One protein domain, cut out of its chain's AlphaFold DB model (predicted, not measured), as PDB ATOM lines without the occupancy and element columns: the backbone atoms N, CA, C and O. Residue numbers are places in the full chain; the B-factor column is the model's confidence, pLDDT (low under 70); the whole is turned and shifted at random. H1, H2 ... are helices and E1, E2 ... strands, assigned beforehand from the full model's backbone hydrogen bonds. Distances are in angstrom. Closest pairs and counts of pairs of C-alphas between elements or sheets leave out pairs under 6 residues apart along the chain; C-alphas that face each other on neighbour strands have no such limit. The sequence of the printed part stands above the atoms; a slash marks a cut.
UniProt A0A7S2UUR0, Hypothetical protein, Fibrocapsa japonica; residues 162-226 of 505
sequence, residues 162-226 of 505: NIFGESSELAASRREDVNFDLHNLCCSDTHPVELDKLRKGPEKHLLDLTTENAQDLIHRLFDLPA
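Overview. This is residues 162 to 226 of the 505 residues of the protein "Hypothetical protein" of Fibrocapsa japonica (UniProt A0A7S2UUR0). One long helix, H3, makes the longest axis; the small strand hairpin E1 and E2 packs on its residues 210 to 220, and H1 stands nearly square to it. H2 makes a corner at the first end of H3, reached from E2 by residues 189 to 194. The printed part has 65 residues, with three named helices and two named strands that follow along the chain as H1, E1, E2, H2, H3; the one sheet, E1 - E2, is antiparallel, and the class is mostly helix. It is only just loose, close to compact, with a radius of gyration of the C-alphas of 13.1 A and spans of 42 by 29 by 19 A.

Along the chain. H1, residues 169 to 177, begins with C-alpha 169 at (-103.809, -25.971, 61.340) and is 13.3 A long. E1 is residues 179 to 181 and E2 residues 186 to 188. H2 is residues 195 to 200. H3, residues 202 to 222, is 30.1 A long and ends with C-alpha 222 at (-84.753, -17.214, 68.054).

Arrangement. H1 is close to H3 but not clearly touching, the C-alphas of Arg 175 and Asp 216 being closest at 7.6 A; at 73 degrees they are only just about perpendicular. The hairpin E1 and E2 is antiparallel at 162 degrees, with N 181 and O 186 at 2.9 A and N 188 and O 179 at 2.8 A, within hydrogen-bond range. The closest C-alphas of E2 and H3, Cys 187 and Leu 217, are 6.5 A apart. H2 and H3 only just touch, with 3 pairs of C-alphas within 8 A, and only at the corner; Leu 198 and His 205 have the closest C-alphas, 6.1 A apart. H3 touches H2 with residues 205 to 206 alone, at a steep tilt of 62 degrees, opposite ways. H1 and H2 are apart. Every O i to N i+4 pair is within hydrogen-bond range in H3, against 3 of 5 in H1 and 1 of 2 in H2.

Size, cuts and confidence. The C-alphas farthest apart, those of Lys 200 and Ala 226, are 42.4 A apart. The printed part has no cut, and no link is long. Residues 162 to 173 and 175 to 176 have pLDDT under 70.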
ATOM      1  N   ASN A 162     -99.293 -20.487  77.134       55.34
ATOM      2  CA  ASN A 162    -100.447 -19.830  76.498       55.34
ATOM      3  C   ASN A 162    -100.073 -18.853  75.359       55.34
ATOM      4  O   ASN A 162    -100.967 -18.365  74.675       55.34
ATOM      5  N   ILE A 163     -98.786 -18.530  75.180       57.62
ATOM      6  CA  ILE A 163     -98.273 -17.691  74.079       57.62
ATOM      7  C   ILE A 163     -97.733 -18.573  72.941       57.62
ATOM      8  O   ILE A 163     -97.868 -18.219  71.773       57.62
ATOM      9  N   PHE A 164     -97.171 -19.737  73.280       52.59
ATOM     10  CA  PHE A 164     -96.614 -20.705  72.326       52.59
ATOM     11  C   PHE A 164     -97.563 -21.879  71.998       52.59
ATOM     12  O   PHE A 164     -97.216 -22.745  71.198       52.59
ATOM     13  N   GLY A 165     -98.747 -21.926  72.613       47.81
ATOM     14  CA  GLY A 165     -99.710 -23.020  72.482       47.81
ATOM     15  C   GLY A 165    -100.441 -23.051  71.137       47.81
ATOM     16  O   GLY A 165    -100.937 -22.027  70.675       47.81
ATOM     17  N   GLU A 166    -100.502 -24.250  70.549       50.12
ATOM     18  CA  GLU A 166    -101.304 -24.684  69.390       50.12
ATOM     19  C   GLU A 166    -101.916 -23.574  68.514       50.12
ATOM     20  O   GLU A 166    -103.108 -23.261  68.562       50.12
ATOM     21  N   SER A 167    -101.099 -23.035  67.605       52.16
ATOM     22  CA  SER A 167    -101.614 -22.358  66.415       52.16
ATOM     23  C   SER A 167    -102.494 -23.310  65.602       52.16
ATOM     24  O   SER A 167    -102.078 -24.438  65.337       52.16
ATOM     25  N   SER A 168    -103.657 -22.842  65.144       57.81
ATOM     26  CA  SER A 168    -104.564 -23.653  64.324       57.81
ATOM     27  C   SER A 168    -103.888 -24.185  63.054       57.81
ATOM     28  O   SER A 168    -103.003 -23.541  62.491       57.81
ATOM     29  N   GLU A 169    -104.350 -25.332  62.552       55.06
ATOM     30  CA  GLU A 169    -103.809 -25.971  61.340       55.06
ATOM     31  C   GLU A 169    -103.823 -25.028  60.119       55.06
ATOM     32  O   GLU A 169    -102.907 -25.054  59.305       55.06
ATOM     33  N   LEU A 170    -104.808 -24.124  60.042       52.31
ATOM     34  CA  LEU A 170    -104.898 -23.065  59.027       52.31
ATOM     35  C   LEU A 170    -103.802 -21.992  59.156       52.31
ATOM     36  O   LEU A 170    -103.345 -21.460  58.144       52.31
ATOM     37  N   ALA A 171    -103.369 -21.667  60.377       60.31
ATOM     38  CA  ALA A 171    -102.218 -20.796  60.607       60.31
ATOM     39  C   ALA A 171    -100.896 -21.542  60.354       60.31
ATOM     40  O   ALA A 171     -99.956 -20.956  59.819       60.31
ATOM     41  N   ALA A 172    -100.834 -22.842  60.666       63.22
ATOM     42  CA  ALA A 172     -99.693 -23.693  60.334       63.22
ATOM     43  C   ALA A 172     -99.489 -23.798  58.811       63.22
ATOM     44  O   ALA A 172     -98.416 -23.451  58.328       63.22
ATOM     45  N   SER A 173    -100.527 -24.132  58.036       64.19
ATOM     46  CA  SER A 173    -100.429 -24.179  56.569       64.19
ATOM     47  C   SER A 173    -100.097 -22.813  55.961       64.19
ATOM     48  O   SER A 173     -99.324 -22.728  55.013       64.19
ATOM     49  N   ARG A 174    -100.620 -21.714  56.533       70.00
ATOM     50  CA  ARG A 174    -100.291 -20.350  56.085       70.00
ATOM     51  C   ARG A 174     -98.787 -20.056  56.191       70.00
ATOM     52  O   ARG A 174     -98.254 -19.399  55.300       70.00
ATOM     53  N   ARG A 175     -98.110 -20.547  57.238       66.25
ATOM     54  CA  ARG A 175     -96.671 -20.332  57.512       66.25
ATOM     55  C   ARG A 175     -95.713 -21.045  56.566       66.25
ATOM     56  O   ARG A 175     -94.564 -20.611  56.459       66.25
ATOM     57  N   GLU A 176     -96.141 -22.138  55.943       67.75
ATOM     58  CA  GLU A 176     -95.288 -22.940  55.056       67.75
ATOM     59  C   GLU A 176     -95.033 -22.223  53.719       67.75
ATOM     60  O   GLU A 176     -93.906 -22.232  53.227       67.75
ATOM     61  N   ASP A 177     -96.037 -21.513  53.193       77.31
ATOM     62  CA  ASP A 177     -95.949 -20.738  51.944       77.31
ATOM     63  C   ASP A 177     -95.178 -19.401  52.077       77.31
ATOM     64  O   ASP A 177     -94.747 -18.815  51.078       77.31
ATOM     65  N   VAL A 178     -95.016 -18.871  53.297       85.94
ATOM     66  CA  VAL A 178     -94.394 -17.552  53.519       85.94
ATOM     67  C   VAL A 178     -92.872 -17.647  53.393       85.94
ATOM     68  O   VAL A 178     -92.213 -18.470  54.029       85.94
ATOM     69  N   ASN A 179     -92.291 -16.764  52.577       87.88
ATOM     70  CA  ASN A 179     -90.861 -16.761  52.281       87.88
ATOM     71  C   ASN A 179     -90.108 -15.848  53.262       87.88
ATOM     72  O   ASN A 179     -90.418 -14.664  53.368       87.88
ATOM     73  N   PHE A 180     -89.088 -16.372  53.945       87.19
ATOM     74  CA  PHE A 180     -88.305 -15.624  54.934       87.19
ATOM     75  C   PHE A 180     -86.858 -15.444  54.470       87.19
ATOM     76  O   PHE A 180     -86.181 -16.413  54.131       87.19
ATOM     77  N   ASP A 181     -86.371 -14.208  54.518       88.44
ATOM     78  CA  ASP A 181     -84.963 -13.861  54.337       88.44
ATOM     79  C   ASP A 181     -84.424 -13.371  55.685       88.44
ATOM     80  O   ASP A 181     -84.503 -12.187  56.026       88.44
ATOM     81  N   LEU A 182     -83.908 -14.315  56.477       88.06
ATOM     82  CA  LEU A 182     -83.381 -14.046  57.818       88.06
ATOM     83  C   LEU A 182     -82.126 -13.159  57.796       88.06
ATOM     84  O   LEU A 182     -81.820 -12.531  58.802       88.06
ATOM     85  N   HIS A 183     -81.414 -13.059  56.665       87.06
ATOM     86  CA  HIS A 183     -80.272 -12.151  56.555       87.06
ATOM     87  C   HIS A 183     -80.731 -10.696  56.434       87.06
ATOM     88  O   HIS A 183     -80.210  -9.813  57.113       87.06
ATOM     89  N   ASN A 184     -81.726 -10.440  55.583       87.75
ATOM     90  CA  ASN A 184     -82.312  -9.112  55.404       87.75
ATOM     91  C   ASN A 184     -83.424  -8.796  56.429       87.75
ATOM     92  O   ASN A 184     -84.106  -7.782  56.277       87.75
ATOM     93  N   LEU A 185     -83.617  -9.651  57.449       90.44
ATOM     94  CA  LEU A 185     -84.682  -9.574  58.464       90.44
ATOM     95  C   LEU A 185     -86.074  -9.352  57.839       90.44
ATOM     96  O   LEU A 185     -86.862  -8.524  58.297       90.44
ATOM     97  N   CYS A 186     -86.355 -10.059  56.741       89.50
ATOM     98  CA  CYS A 186     -87.500  -9.803  55.874       89.50
ATOM     99  C   CYS A 186     -88.441 -11.013  55.786       89.50
ATOM    100  O   CYS A 186     -88.012 -12.162  55.692       89.50
ATOM    101  N   CYS A 187     -89.742 -10.727  55.769       90.06
ATOM    102  CA  CYS A 187     -90.826 -11.687  55.610       90.06
ATOM    103  C   CYS A 187     -91.631 -11.302  54.357       90.06
ATOM    104  O   CYS A 187     -92.121 -10.178  54.248       90.06
ATOM    105  N   SER A 188     -91.708 -12.215  53.390       89.38
ATOM    106  CA  SER A 188     -92.376 -12.053  52.094       89.38
ATOM    107  C   SER A 188     -93.582 -12.984  52.013       89.38
ATOM    108  O   SER A 188     -93.486 -14.144  51.609       89.38
ATOM    109  N   ASP A 189     -94.722 -12.440  52.419       90.31
ATOM    110  CA  ASP A 189     -96.027 -13.086  52.352       90.31
ATOM    111  C   ASP A 189     -96.626 -12.959  50.941       90.31
ATOM    112  O   ASP A 189     -96.727 -11.861  50.388       90.31
ATOM    113  N   THR A 190     -96.998 -14.095  50.352       88.88
ATOM    114  CA  THR A 190     -97.608 -14.194  49.019       88.88
ATOM    115  C   THR A 190     -99.126 -14.385  49.056       88.88
ATOM    116  O   THR A 190     -99.752 -14.442  47.994       88.88
ATOM    117  N   HIS A 191     -99.738 -14.488  50.241       87.94
ATOM    118  CA  HIS A 191    -101.173 -14.736  50.385       87.94
ATOM    119  C   HIS A 191    -102.022 -13.522  49.953       87.94
ATOM    120  O   HIS A 191    -101.646 -12.366  50.176       87.94
ATOM    121  N   PRO A 192    -103.194 -13.739  49.325       87.75
ATOM    122  CA  PRO A 192    -104.040 -12.653  48.842       87.75
ATOM    123  C   PRO A 192    -104.751 -11.923  49.993       87.75
ATOM    124  O   PRO A 192    -105.559 -12.506  50.713       87.75
ATOM    125  N   VAL A 193    -104.512 -10.614  50.124       87.75
ATOM    126  CA  VAL A 193    -105.142  -9.766  51.156       87.75
ATOM    127  C   VAL A 193    -106.667  -9.713  50.989       87.75
ATOM    128  O   VAL A 193    -107.183  -9.389  49.913       87.75
ATOM    129  N   GLU A 194    -107.407  -9.957  52.073       88.50
ATOM    130  CA  GLU A 194    -108.871  -9.965  52.074       88.50
ATOM    131  C   GLU A 194    -109.460  -8.555  51.916       88.50
ATOM    132  O   GLU A 194    -109.698  -7.818  52.879       88.50
ATOM    133  N   LEU A 195    -109.766  -8.191  50.668       90.69
ATOM    134  CA  LEU A 195    -110.268  -6.866  50.289       90.69
ATOM    135  C   LEU A 195    -111.494  -6.407  51.098       90.69
ATOM    136  O   LEU A 195    -111.628  -5.216  51.371       90.69
ATOM    137  N   ASP A 196    -112.376  -7.318  51.512       91.50
ATOM    138  CA  ASP A 196    -113.568  -6.964  52.291       91.50
ATOM    139  C   ASP A 196    -113.303  -6.795  53.794       91.50
ATOM    140  O   ASP A 196    -114.047  -6.057  54.443       91.50
ATOM    141  N   LYS A 197    -112.241  -7.393  54.356       88.56
ATOM    142  CA  LYS A 197    -111.733  -7.028  55.693       88.56
ATOM    143  C   LYS A 197    -111.027  -5.674  55.619       88.56
ATOM    144  O   LYS A 197    -111.363  -4.762  56.377       88.56
ATOM    145  N   LEU A 198    -110.156  -5.500  54.620       90.94
ATOM    146  CA  LEU A 198    -109.417  -4.262  54.354       90.94
ATOM    147  C   LEU A 198    -110.347  -3.048  54.160       90.94
ATOM    148  O   LEU A 198    -110.059  -1.963  54.653       90.94
ATOM    149  N   ARG A 199    -111.501  -3.222  53.500       92.00
ATOM    150  CA  ARG A 199    -112.534  -2.176  53.346       92.00
ATOM    151  C   ARG A 199    -113.287  -1.832  54.635       92.00
ATOM    152  O   ARG A 199    -113.756  -0.706  54.759       92.00
ATOM    153  N   LYS A 200    -113.461  -2.790  55.554       93.06
ATOM    154  CA  LYS A 200    -114.238  -2.611  56.799       93.06
ATOM    155  C   LYS A 200    -113.409  -2.004  57.930       93.06
ATOM    156  O   LYS A 200    -113.958  -1.278  58.752       93.06
ATOM    157  N   GLY A 201    -112.111  -2.299  57.980       92.31
ATOM    158  CA  GLY A 201    -111.208  -1.828  59.030       92.31
ATOM    159  C   GLY A 201    -109.744  -2.025  58.638       92.31
ATOM    160  O   GLY A 201    -109.131  -2.976  59.125       92.31
ATOM    161  N   PRO A 202    -109.181  -1.166  57.765       92.75
ATOM    162  CA  PRO A 202    -107.877  -1.401  57.146       92.75
ATOM    163  C   PRO A 202    -106.744  -1.480  58.167       92.75
ATOM    164  O   PRO A 202    -105.954  -2.413  58.118       92.75
ATOM    165  N   GLU A 203    -106.693  -0.542  59.115       94.50
ATOM    166  CA  GLU A 203    -105.630  -0.467  60.126       94.50
ATOM    167  C   GLU A 203    -105.572  -1.723  60.997       94.50
ATOM    168  O   GLU A 203    -104.486  -2.240  61.234       94.50
ATOM    169  N   LYS A 204    -106.731  -2.249  61.419       93.50
ATOM    170  CA  LYS A 204    -106.799  -3.479  62.220       93.50
ATOM    171  C   LYS A 204    -106.345  -4.684  61.412       93.50
ATOM    172  O   LYS A 204    -105.385  -5.322  61.798       93.50
ATOM    173  N   HIS A 205    -106.946  -4.920  60.244       91.38
ATOM    174  CA  HIS A 205    -106.607  -6.089  59.430       91.38
ATOM    175  C   HIS A 205    -105.130  -6.113  58.994       91.38
ATOM    176  O   HIS A 205    -104.526  -7.183  58.948       91.38
ATOM    177  N   LEU A 206    -104.540  -4.946  58.699       92.38
ATOM    178  CA  LEU A 206    -103.110  -4.831  58.411       92.38
ATOM    179  C   LEU A 206    -102.252  -5.031  59.666       92.38
ATOM    180  O   LEU A 206    -101.214  -5.681  59.576       92.38
ATOM    181  N   LEU A 207    -102.666  -4.511  60.828       94.25
ATOM    182  CA  LEU A 207    -101.977  -4.765  62.094       94.25
ATOM    183  C   LEU A 207    -101.988  -6.260  62.420       94.25
ATOM    184  O   LEU A 207    -100.915  -6.825  62.566       94.25
ATOM    185  N   ASP A 208    -103.156  -6.905  62.421       91.25
ATOM    186  CA  ASP A 208    -103.322  -8.339  62.690       91.25
ATOM    187  C   ASP A 208    -102.370  -9.171  61.796       91.25
ATOM    188  O   ASP A 208    -101.491  -9.880  62.293       91.25
ATOM    189  N   LEU A 209    -102.432  -8.970  60.470       90.19
ATOM    190  CA  LEU A 209    -101.590  -9.668  59.486       90.19
ATOM    191  C   LEU A 209    -100.089  -9.385  59.670       90.19
ATOM    192  O   LEU A 209     -99.270 -10.297  59.562       90.19
ATOM    193  N   THR A 210     -99.703  -8.136  59.952       92.44
ATOM    194  CA  THR A 210     -98.289  -7.808  60.215       92.44
ATOM    195  C   THR A 210     -97.801  -8.352  61.553       92.44
ATOM    196  O   THR A 210     -96.633  -8.719  61.636       92.44
ATOM    197  N   THR A 211     -98.660  -8.475  62.571       93.31
ATOM    198  CA  THR A 211     -98.292  -9.104  63.846       93.31
ATOM    199  C   THR A 211     -98.092 -10.609  63.710       93.31
ATOM    200  O   THR A 211     -97.093 -11.103  64.220       93.31
ATOM    201  N   GLU A 212     -98.933 -11.319  62.949       89.81
ATOM    202  CA  GLU A 212     -98.701 -12.734  62.610       89.81
ATOM    203  C   GLU A 212     -97.353 -12.904  61.880       89.81
ATOM    204  O   GLU A 212     -96.474 -13.643  62.327       89.81
ATOM    205  N   ASN A 213     -97.137 -12.134  60.808       91.62
ATOM    206  CA  ASN A 213     -95.939 -12.246  59.967       91.62
ATOM    207  C   ASN A 213     -94.645 -11.826  60.689       91.62
ATOM    208  O   ASN A 213     -93.571 -12.342  60.371       91.62
ATOM    209  N   ALA A 214     -94.732 -10.892  61.642       93.50
ATOM    210  CA  ALA A 214     -93.615 -10.495  62.494       93.50
ATOM    211  C   ALA A 214     -93.337 -11.528  63.593       93.50
ATOM    212  O   ALA A 214     -92.172 -11.814  63.855       93.50
ATOM    213  N   GLN A 215     -94.371 -12.122  64.197       91.88
ATOM    214  CA  GLN A 215     -94.212 -13.171  65.204       91.88
ATOM    215  C   GLN A 215     -93.496 -14.394  64.614       91.88
ATOM    216  O   GLN A 215     -92.545 -14.898  65.207       91.88
ATOM    217  N   ASP A 216     -93.879 -14.820  63.408       89.88
ATOM    218  CA  ASP A 216     -93.250 -15.959  62.731       89.88
ATOM    219  C   ASP A 216     -91.815 -15.660  62.254       89.88
ATOM    220  O   ASP A 216     -90.966 -16.553  62.257       89.88
ATOM    221  N   LEU A 217     -91.505 -14.402  61.910       90.88
ATOM    222  CA  LEU A 217     -90.129 -13.955  61.658       90.88
ATOM    223  C   LEU A 217     -89.296 -13.985  62.949       90.88
ATOM    224  O   LEU A 217     -88.154 -14.434  62.926       90.88
ATOM    225  N   ILE A 218     -89.865 -13.528  64.068       92.75
ATOM    226  CA  ILE A 218     -89.205 -13.503  65.378       92.75
ATOM    227  C   ILE A 218     -88.919 -14.925  65.871       92.75
ATOM    228  O   ILE A 218     -87.794 -15.177  66.292       92.75
ATOM    229  N   HIS A 219     -89.868 -15.862  65.758       91.25
ATOM    230  CA  HIS A 219     -89.637 -17.277  66.082       91.25
ATOM    231  C   HIS A 219     -88.409 -17.823  65.337       91.25
ATOM    232  O   HIS A 219     -87.426 -18.200  65.972       91.25
ATOM    233  N   ARG A 220     -88.388 -17.703  64.000       88.12
ATOM    234  CA  ARG A 220     -87.277 -18.178  63.153       88.12
ATOM    235  C   ARG A 220     -85.933 -17.479  63.408       88.12
ATOM    236  O   ARG A 220     -84.910 -17.975  62.947       88.12
ATOM    237  N   LEU A 221     -85.916 -16.331  64.090       90.38
ATOM    238  CA  LEU A 221     -84.692 -15.647  64.526       90.38
ATOM    239  C   LEU A 221     -84.204 -16.124  65.902       90.38
ATOM    240  O   LEU A 221     -82.999 -16.108  66.138       90.38
ATOM    241  N   PHE A 222     -85.106 -16.564  66.785       91.00
ATOM    242  CA  PHE A 222     -84.753 -17.214  68.054       91.00
ATOM    243  C   PHE A 222     -84.381 -18.696  67.886       91.00
ATOM    244  O   PHE A 222     -83.628 -19.215  68.704       91.00
ATOM    245  N   ASP A 223     -84.822 -19.343  66.802       90.56
ATOM    246  CA  ASP A 223     -84.385 -20.692  66.401       90.56
ATOM    247  C   ASP A 223     -82.924 -20.738  65.884       90.56
ATOM    248  O   ASP A 223     -82.366 -21.817  65.670       90.56
ATOM    249  N   LEU A 224     -82.288 -19.582  65.638       89.25
ATOM    250  CA  LEU A 224     -80.905 -19.503  65.150       89.25
ATOM    251  C   LEU A 224     -79.877 -19.752  66.270       89.25
ATOM    252  O   LEU A 224     -80.089 -19.340  67.412       89.25
ATOM    253  N   PRO A 225     -78.705 -20.341  65.954       91.19
ATOM    254  CA  PRO A 225     -77.648 -20.547  66.937       91.19
ATOM    255  C   PRO A 225     -77.136 -19.208  67.486       91.19
ATOM    256  O   PRO A 225     -76.629 -18.359  66.747       91.19
ATOM    257  N   ALA A 226     -77.245 -19.036  68.803       91.00
ATOM    258  CA  ALA A 226     -76.732 -17.879  69.523       91.00
ATOM    259  C   ALA A 226     -75.335 -18.149  70.099       91.00
ATOM    260  O   ALA A 226     -75.073 -19.205  70.672       91.00
TER     261      ALA A 226